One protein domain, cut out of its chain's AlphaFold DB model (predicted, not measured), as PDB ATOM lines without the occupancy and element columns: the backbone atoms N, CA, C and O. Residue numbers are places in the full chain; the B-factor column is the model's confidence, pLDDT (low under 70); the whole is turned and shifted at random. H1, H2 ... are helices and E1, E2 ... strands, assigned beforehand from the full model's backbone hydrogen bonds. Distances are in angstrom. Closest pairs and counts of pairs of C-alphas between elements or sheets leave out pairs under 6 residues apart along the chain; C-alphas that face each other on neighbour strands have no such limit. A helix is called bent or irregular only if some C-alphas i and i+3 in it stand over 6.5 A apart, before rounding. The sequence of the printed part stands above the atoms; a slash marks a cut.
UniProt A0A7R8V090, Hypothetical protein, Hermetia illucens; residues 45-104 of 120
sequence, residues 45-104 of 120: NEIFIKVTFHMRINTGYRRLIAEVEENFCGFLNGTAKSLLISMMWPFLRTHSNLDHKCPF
ATOM      1  N   ASN A  45     -15.078  11.781  -2.933       78.19
ATOM      2  CA  ASN A  45     -13.699  11.481  -3.340       78.19
ATOM      3  C   ASN A  45     -12.671  12.207  -2.466       78.19
ATOM      4  O   ASN A  45     -11.583  11.689  -2.220       78.19
ATOM      5  N   GLU A  46     -13.030  13.400  -2.001       79.88
ATOM      6  CA  GLU A  46     -12.177  14.278  -1.216       79.88
ATOM      7  C   GLU A  46     -12.929  14.694   0.041       79.88
ATOM      8  O   GLU A  46     -14.036  15.226  -0.021       79.88
ATOM      9  N   ILE A  47     -12.333  14.408   1.195       79.75
ATOM     10  CA  ILE A  47     -12.867  14.793   2.497       79.75
ATOM     11  C   ILE A  47     -11.768  15.564   3.205       79.75
ATOM     12  O   ILE A  47     -10.712  15.005   3.513       79.75
ATOM     13  N   PHE A  48     -12.040  16.836   3.469       83.25
ATOM     14  CA  PHE A  48     -11.169  17.705   4.242       83.25
ATOM     15  C   PHE A  48     -11.743  17.871   5.642       83.25
ATOM     16  O   PHE A  48     -12.900  18.249   5.820       83.25
ATOM     17  N   ILE A  49     -10.929  17.556   6.646       80.50
ATOM     18  CA  ILE A  49     -11.291  17.727   8.048       80.50
ATOM     19  C   ILE A  49     -10.577  18.970   8.548       80.50
ATOM     20  O   ILE A  49      -9.354  18.987   8.675       80.50
ATOM     21  N   LYS A  50     -11.363  19.999   8.859       83.81
ATOM     22  CA  LYS A  50     -10.876  21.243   9.438       83.81
ATOM     23  C   LYS A  50     -11.152  21.265  10.936       83.81
ATOM     24  O   LYS A  50     -12.301  21.336  11.367       83.81
ATOM     25  N   VAL A  51     -10.096  21.212  11.741       82.06
ATOM     26  CA  VAL A  51     -10.171  21.256  13.204       82.06
ATOM     27  C   VAL A  51      -9.627  22.585  13.702       82.06
ATOM     28  O   VAL A  51      -8.493  22.967  13.426       82.06
ATOM     29  N   THR A  52     -10.455  23.287  14.471       82.25
ATOM     30  CA  THR A  52     -10.141  24.611  15.009       82.25
ATOM     31  C   THR A  52     -10.040  24.524  16.532       82.25
ATOM     32  O   THR A  52     -11.036  24.328  17.233       82.25
ATOM     33  N   PHE A  53      -8.824  24.646  17.065       81.88
ATOM     34  CA  PHE A  53      -8.556  24.554  18.497       81.88
ATOM     35  C   PHE A  53      -8.631  25.924  19.147       81.88
ATOM     36  O   PHE A  53      -7.902  26.847  18.786       81.88
ATOM     37  N   HIS A  54      -9.463  26.045  20.173       81.94
ATOM     38  CA  HIS A  54      -9.620  27.291  20.902       81.94
ATOM     39  C   HIS A  54      -9.256  27.137  22.378       81.94
ATOM     40  O   HIS A  54      -9.758  26.231  23.043       81.94
ATOM     41  N   MET A  55      -8.476  28.076  22.915       78.75
ATOM     42  CA  MET A  55      -8.226  28.187  24.352       78.75
ATOM     43  C   MET A  55      -9.211  29.158  24.973       78.75
ATOM     44  O   MET A  55      -9.406  30.263  24.461       78.75
ATOM     45  N   ARG A  56      -9.768  28.782  26.122       77.00
ATOM     46  CA  ARG A  56     -10.425  29.740  27.005       77.00
ATOM     47  C   ARG A  56      -9.387  30.282  27.978       77.00
ATOM     48  O   ARG A  56      -8.838  29.522  28.768       77.00
ATOM     49  N   ILE A  57      -9.129  31.582  27.913       79.25
ATOM     50  CA  ILE A  57      -8.310  32.285  28.907       79.25
ATOM     51  C   ILE A  57      -9.247  32.731  30.041       79.25
ATOM     52  O   ILE A  57     -10.431  32.975  29.796       79.25
ATOM     53  N   ASN A  58      -8.750  32.816  31.281       72.62
ATOM     54  CA  ASN A  58      -9.533  33.118  32.496       72.62
ATOM     55  C   ASN A  58     -10.463  34.343  32.376       72.62
ATOM     56  O   ASN A  58     -11.486  34.406  33.047       72.62
ATOM     57  N   THR A  59     -10.152  35.281  31.481       73.38
ATOM     58  CA  THR A  59     -10.947  36.478  31.163       73.38
ATOM     59  C   THR A  59     -12.162  36.218  30.260       73.38
ATOM     60  O   THR A  59     -12.857  37.152  29.879       73.38
ATOM     61  N   GLY A  60     -12.438  34.962  29.891       65.62
ATOM     62  CA  GLY A  60     -13.569  34.576  29.040       65.62
ATOM     63  C   GLY A  60     -13.304  34.677  27.535       65.62
ATOM     64  O   GLY A  60     -14.106  34.171  26.753       65.62
ATOM     65  N   TYR A  61     -12.172  35.252  27.121       61.31
ATOM     66  CA  TYR A  61     -11.799  35.360  25.712       61.31
ATOM     67  C   TYR A  61     -11.404  33.993  25.131       61.31
ATOM     68  O   TYR A  61     -10.619  33.247  25.731       61.31
ATOM     69  N   ARG A  62     -11.950  33.666  23.953       74.00
ATOM     70  CA  ARG A  62     -11.681  32.422  23.220       74.00
ATOM     71  C   ARG A  62     -10.634  32.696  22.137       74.00
ATOM     72  O   ARG A  62     -10.969  33.201  21.071       74.00
ATOM     73  N   ARG A  63      -9.363  32.376  22.399       77.06
ATOM     74  CA  ARG A  63      -8.274  32.555  21.422       77.06
ATOM     75  C   ARG A  63      -8.154  31.319  20.535       77.06
ATOM     76  O   ARG A  63      -8.102  30.207  21.054       77.06
ATOM     77  N   LEU A  64      -8.092  31.511  19.218       82.00
ATOM     78  CA  LEU A  64      -7.690  30.465  18.274       82.00
ATOM     79  C   LEU A  64      -6.215  30.111  18.517       82.00
ATOM     80  O   LEU A  64      -5.357  30.990  18.447       82.00
ATOM     81  N   ILE A  65      -5.935  28.854  18.856       85.31
ATOM     82  CA  ILE A  65      -4.574  28.351  19.102       85.31
ATOM     83  C   ILE A  65      -3.985  27.793  17.812       85.31
ATOM     84  O   ILE A  65      -2.841  28.079  17.479       85.31
ATOM     85  N   ALA A  66      -4.770  26.976  17.117       81.88
ATOM     86  CA  ALA A  66      -4.348  26.281  15.919       81.88
ATOM     87  C   ALA A  66      -5.564  25.975  15.052       81.88
ATOM     88  O   ALA A  66      -6.638  25.636  15.557       81.88
ATOM     89  N   GLU A  67      -5.355  26.071  13.752       85.69
ATOM     90  CA  GLU A  67      -6.277  25.632  12.722       85.69
ATOM     91  C   GLU A  67      -5.530  24.590  11.902       85.69
ATOM     92  O   GLU A  67      -4.430  24.851  11.416       85.69
ATOM     93  N   VAL A  68      -6.084  23.386  11.846       84.31
ATOM     94  CA  VAL A  68      -5.474  22.256  11.153       84.31
ATOM     95  C   VAL A  68      -6.479  21.758  10.133       84.31
ATOM     96  O   VAL A  68      -7.626  21.482  10.479       84.31
ATOM     97  N   GLU A  69      -6.049  21.658   8.884       87.88
ATOM     98  CA  GLU A  69      -6.840  21.115   7.788       87.88
ATOM     99  C   GLU A  69      -6.130  19.882   7.243       87.88
ATOM    100  O   GLU A  69      -4.945  19.934   6.923       87.88
ATOM    101  N   GLU A  70      -6.844  18.762   7.179       85.06
ATOM    102  CA  GLU A  70      -6.264  17.474   6.813       85.06
ATOM    103  C   GLU A  70      -7.089  16.784   5.731       85.06
ATOM    104  O   GLU A  70      -8.313  16.675   5.836       85.06
ATOM    105  N   ASN A  71      -6.404  16.259   4.711       86.12
ATOM    106  CA  ASN A  71      -7.029  15.451   3.668       86.12
ATOM    107  C   ASN A  71      -7.197  14.006   4.155       86.12
ATOM    108  O   ASN A  71      -6.272  13.187   4.114       86.12
ATOM    109  N   PHE A  72      -8.410  13.688   4.594       84.56
ATOM    110  CA  PHE A  72      -8.752  12.392   5.159       84.56
ATOM    111  C   PHE A  72      -8.763  11.273   4.111       84.56
ATOM    112  O   PHE A  72      -8.234  10.191   4.363       84.56
ATOM    113  N   CYS A  73      -9.277  11.532   2.904       84.94
ATOM    114  CA  CYS A  73      -9.227  10.537   1.828       84.94
ATOM    115  C   CYS A  73      -7.797  10.269   1.344       84.94
ATOM    116  O   CYS A  73      -7.452   9.127   1.031       84.94
ATOM    117  N   GLY A  74      -6.940  11.291   1.345       85.75
ATOM    118  CA  GLY A  74      -5.513  11.133   1.083       85.75
ATOM    119  C   GLY A  74      -4.827  10.257   2.131       85.75
ATOM    120  O   GLY A  74      -4.023   9.391   1.785       85.75
ATOM    121  N   PHE A  75      -5.189  10.420   3.408       86.19
ATOM    122  CA  PHE A  75      -4.693   9.566   4.489       86.19
ATOM    123  C   PHE A  75      -5.116   8.104   4.305       86.19
ATOM    124  O   PHE A  75      -4.274   7.209   4.367       86.19
ATOM    125  N   LEU A  76      -6.393   7.856   3.995       83.81
ATOM    126  CA  LEU A  76      -6.912   6.501   3.767       83.81
ATOM    127  C   LEU A  76      -6.266   5.804   2.566       83.81
ATOM    128  O   LEU A  76      -6.040   4.596   2.591       83.81
ATOM    129  N   ASN A  77      -5.942   6.563   1.521       84.81
ATOM    130  CA  ASN A  77      -5.270   6.048   0.330       84.81
ATOM    131  C   ASN A  77      -3.747   5.920   0.490       84.81
ATOM    132  O   ASN A  77      -3.084   5.434  -0.426       84.81
ATOM    133  N   GLY A  78      -3.188   6.355   1.624       82.69
ATOM    134  CA  GLY A  78      -1.748   6.387   1.870       82.69
ATOM    135  C   GLY A  78      -0.995   7.455   1.068       82.69
ATOM    136  O   GLY A  78       0.235   7.460   1.073       82.69
ATOM    137  N   THR A  79      -1.704   8.356   0.380       81.56
ATOM    138  CA  THR A  79      -1.112   9.450  -0.406       81.56
ATOM    139  C   THR A  79      -0.802  10.679   0.446       81.56
ATOM    140  O   THR A  79       0.069  11.465   0.079       81.56
ATOM    141  N   ALA A  80      -1.457  10.827   1.601       79.56
ATOM    142  CA  ALA A  80      -1.177  11.868   2.582       79.56
ATOM    143  C   ALA A  80      -0.792  11.253   3.934       79.56
ATOM    144  O   ALA A  80      -1.342  10.237   4.358       79.56
ATOM    145  N   LYS A  81       0.153  11.884   4.636       80.12
ATOM    146  CA  LYS A  81       0.512  11.523   6.012       80.12
ATOM    147  C   LYS A  81       0.097  12.661   6.930       80.12
ATOM    148  O   LYS A  81       0.619  13.760   6.798       80.12
ATOM    149  N   SER A  82      -0.791  12.371   7.872       82.44
ATOM    150  CA  SER A  82      -1.187  13.300   8.929       82.44
ATOM    151  C   SER A  82      -0.875  12.677  10.280       82.44
ATOM    152  O   SER A  82      -1.312  11.561  10.572       82.44
ATOM    153  N   LEU A  83      -0.123  13.398  11.112       84.00
ATOM    154  CA  LEU A  83       0.134  12.982  12.490       84.00
ATOM    155  C   LEU A  83      -1.168  12.976  13.299       84.00
ATOM    156  O   LEU A  83      -1.420  12.030  14.042       84.00
ATOM    157  N   LEU A  84      -2.006  13.998  13.109       82.44
ATOM    158  CA  LEU A  84      -3.274  14.141  13.815       82.44
ATOM    159  C   LEU A  84      -4.225  12.992  13.472       82.44
ATOM    160  O   LEU A  84      -4.724  12.321  14.377       82.44
ATOM    161  N   ILE A  85      -4.425  12.721  12.176       81.50
ATOM    162  CA  ILE A  85      -5.284  11.612  11.757       81.50
ATOM    163  C   ILE A  85      -4.682  10.291  12.232       81.50
ATOM    164  O   ILE A  85      -5.414   9.489  12.790       81.50
ATOM    165  N   SER A  86      -3.367  10.075  12.116       85.56
ATOM    166  CA  SER A  86      -2.715   8.844  12.590       85.56
ATOM    167  C   SER A  86      -2.950   8.578  14.082       85.56
ATOM    168  O   SER A  86      -3.248   7.450  14.470       85.56
ATOM    169  N   MET A  87      -2.897   9.617  14.924       84.31
ATOM    170  CA  MET A  87      -3.190   9.495  16.357       84.31
ATOM    171  C   MET A  87      -4.667   9.177  16.632       84.31
ATOM    172  O   MET A  87      -4.972   8.408  17.542       84.31
ATOM    173  N   MET A  88      -5.588   9.751  15.853       81.56
ATOM    174  CA  MET A  88      -7.033   9.543  16.016       81.56
ATOM    175  C   MET A  88      -7.549   8.278  15.310       81.56
ATOM    176  O   MET A  88      -8.613   7.766  15.657       81.56
ATOM    177  N   TRP A  89      -6.809   7.751  14.335       84.12
ATOM    178  CA  TRP A  89      -7.241   6.675  13.448       84.12
ATOM    179  C   TRP A  89      -7.614   5.372  14.168       84.12
ATOM    180  O   TRP A  89      -8.691   4.849  13.881       84.12
ATOM    181  N   PRO A  90      -6.832   4.859  15.145       84.94
ATOM    182  CA  PRO A  90      -7.198   3.645  15.880       84.94
ATOM    183  C   PRO A  90      -8.555   3.775  16.575       84.94
ATOM    184  O   PRO A  90      -9.359   2.841  16.617       84.94
ATOM    185  N   PHE A  91      -8.823   4.970  17.094       79.94
ATOM    186  CA  PHE A  91     -10.053   5.275  17.790       79.94
ATOM    187  C   PHE A  91     -11.237   5.406  16.819       79.94
ATOM    188  O   PHE A  91     -12.282   4.800  17.058       79.94
ATOM    189  N   LEU A  92     -11.056   6.108  15.694       79.88
ATOM    190  CA  LEU A  92     -12.072   6.238  14.646       79.88
ATOM    191  C   LEU A  92     -12.415   4.885  14.013       79.88
ATOM    192  O   LEU A  92     -13.593   4.552  13.928       79.88
ATOM    193  N   ARG A  93     -11.423   4.067  13.643       83.50
ATOM    194  CA  ARG A  93     -11.628   2.723  13.070       83.50
ATOM    195  C   ARG A  93     -12.473   1.820  13.975       83.50
ATOM    196  O   ARG A  93     -13.286   1.049  13.484       83.50
ATOM    197  N   THR A  94     -12.284   1.904  15.290       82.56
ATOM    198  CA  THR A  94     -12.985   1.030  16.249       82.56
ATOM    199  C   THR A  94     -14.442   1.451  16.466       82.56
ATOM    200  O   THR A  94     -15.297   0.622  16.765       82.56
ATOM    201  N   HIS A  95     -14.732   2.744  16.314       80.75
ATOM    202  CA  HIS A  95     -16.017   3.348  16.679       80.75
ATOM    203  C   HIS A  95     -16.818   3.851  15.475       80.75
ATOM    204  O   HIS A  95     -17.903   4.407  15.647       80.75
ATOM    205  N   SER A  96     -16.312   3.685  14.253       79.62
ATOM    206  CA  SER A  96     -16.973   4.165  13.043       79.62
ATOM    207  C   SER A  96     -16.786   3.238  11.859       79.62
ATOM    208  O   SER A  96     -15.828   2.476  11.783       79.62
ATOM    209  N   ASN A  97     -17.682   3.375  10.887       77.38
ATOM    210  CA  ASN A  97     -17.583   2.671   9.612       77.38
ATOM    211  C   ASN A  97     -16.693   3.408   8.587       77.38
ATOM    212  O   ASN A  97     -16.944   3.351   7.386       77.38
ATOM    213  N   LEU A  98     -15.690   4.163   9.052       78.56
ATOM    214  CA  LEU A  98     -14.797   4.941   8.184       78.56
ATOM    215  C   LEU A  98     -13.618   4.126   7.629       78.56
ATOM    216  O   LEU A  98     -12.900   4.628   6.771       78.56
ATOM    217  N   ASP A  99     -13.418   2.885   8.083       74.81
ATOM    218  CA  ASP A  99     -12.268   2.016   7.757       74.81
ATOM    219  C   ASP A  99     -12.283   1.418   6.336       74.81
ATOM    220  O   ASP A  99     -11.725   0.355   6.071       74.81
ATOM    221  N   HIS A 100     -12.941   2.082   5.397       74.19
ATOM    222  CA  HIS A 100     -12.923   1.692   3.995       74.19
ATOM    223  C   HIS A 100     -12.037   2.647   3.183       74.19
ATOM    224  O   HIS A 100     -11.744   3.771   3.604       74.19
ATOM    225  N   LYS A 101     -11.652   2.232   1.980       75.12
ATOM    226  CA  LYS A 101     -10.914   3.088   1.052       75.12
ATOM    227  C   LYS A 101     -11.869   4.071   0.363       75.12
ATOM    228  O   LYS A 101     -12.944   3.659  -0.059       75.12
ATOM    229  N   CYS A 102     -11.468   5.337   0.215       76.69
ATOM    230  CA  CYS A 102     -12.224   6.288  -0.611       76.69
ATOM    231  C   CYS A 102     -12.285   5.795  -2.071       76.69
ATOM    232  O   CYS A 102     -11.306   5.210  -2.551       76.69
ATOM    233  N   PRO A 103     -13.386   6.045  -2.801       75.44
ATOM    234  CA  PRO A 103     -14.481   6.972  -2.482       75.44
ATOM    235  C   PRO A 103     -15.587   6.401  -1.581       75.44
ATOM    236  O   PRO A 103     -15.913   5.220  -1.664       75.44
ATOM    237  N   PHE A 104     -16.204   7.259  -0.755       73.62
ATOM    238  CA  PHE A 104     -17.336   6.855   0.089       73.62
ATOM    239  C   PHE A 104     -18.615   6.691  -0.735       73.62
ATOM    240  O   PHE A 104     -19.109   7.664  -1.302       73.62
TER     241      PHE A 104
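Overview. This is residues 45 to 104 of the 120 residues of the protein "Hypothetical protein" of Hermetia illucens (UniProt A0A7R8V090). A long hairpin of two strands, E1 and E2, makes the length of the domain, with a small, loose head of two helices, H1 and H2, at the end where E1 begins and E2 ends. H1 follows directly on E2, and H2 runs off to one side of the hairpin's base, near it only with its residues 83 to 85, while residues 91 to 97, of which 91 to 95 belong to H2, stick out. The printed part has 60 residues, with two named strands and then two named helices in the order E1, E2, H1, H2; the sheet E1 - E2 is antiparallel and the class is mixed, helices and strands. The whole is loose, with a radius of gyration of the C-alphas of 14.4 A and spans of 45 by 21 by 18 A.

Along the chain. E1, residues 48 to 56, begins at C-alpha 48 (-11.169, 17.705, 4.242) and is 25.8 A long. E2, residues 62 to 71, is 26.3 A long and bends by 53 degrees at residue 65. H1 is residues 72 to 76, 6.3 A long. H2, residues 83 to 95, is 19.3 A long and ends at C-alpha 95 (-16.017, 3.348, 16.679). H2 is irregular: C-alphas 87 and 90 are 7.1 A apart.

Arrangement. E1 and E2 form a hairpin, antiparallel at 163 degrees, with N 49 and O 70 at 2.9 A and N 53 and O 66 at 2.8 A, within hydrogen-bond range. The closest C-alphas of E1 and H1, Phe 48 and Phe 72, are 5.9 A apart. H1 and H2 are close but not clearly touching, Phe 72 and Ile 85 having the closest C-alphas at 7.5 A. The closest C-alphas of E2 and H2, Glu 70 and Ile 85, are 7.7 A apart. E1 and H2 are apart. In H1 every O i to N i+4 pair is within hydrogen-bond range; in H2, 7 of 9 are.

Size, cuts and confidence. The C-alphas farthest apart, Thr 59 and Lys 101, are 45.0 A apart, while those of Asn 45 and Phe 104, the first and last printed, are 6.8 A apart. The printed part has no cut and no long link. Mean pLDDT of the printed part is 80.5; residues 60 to 61 are under 70.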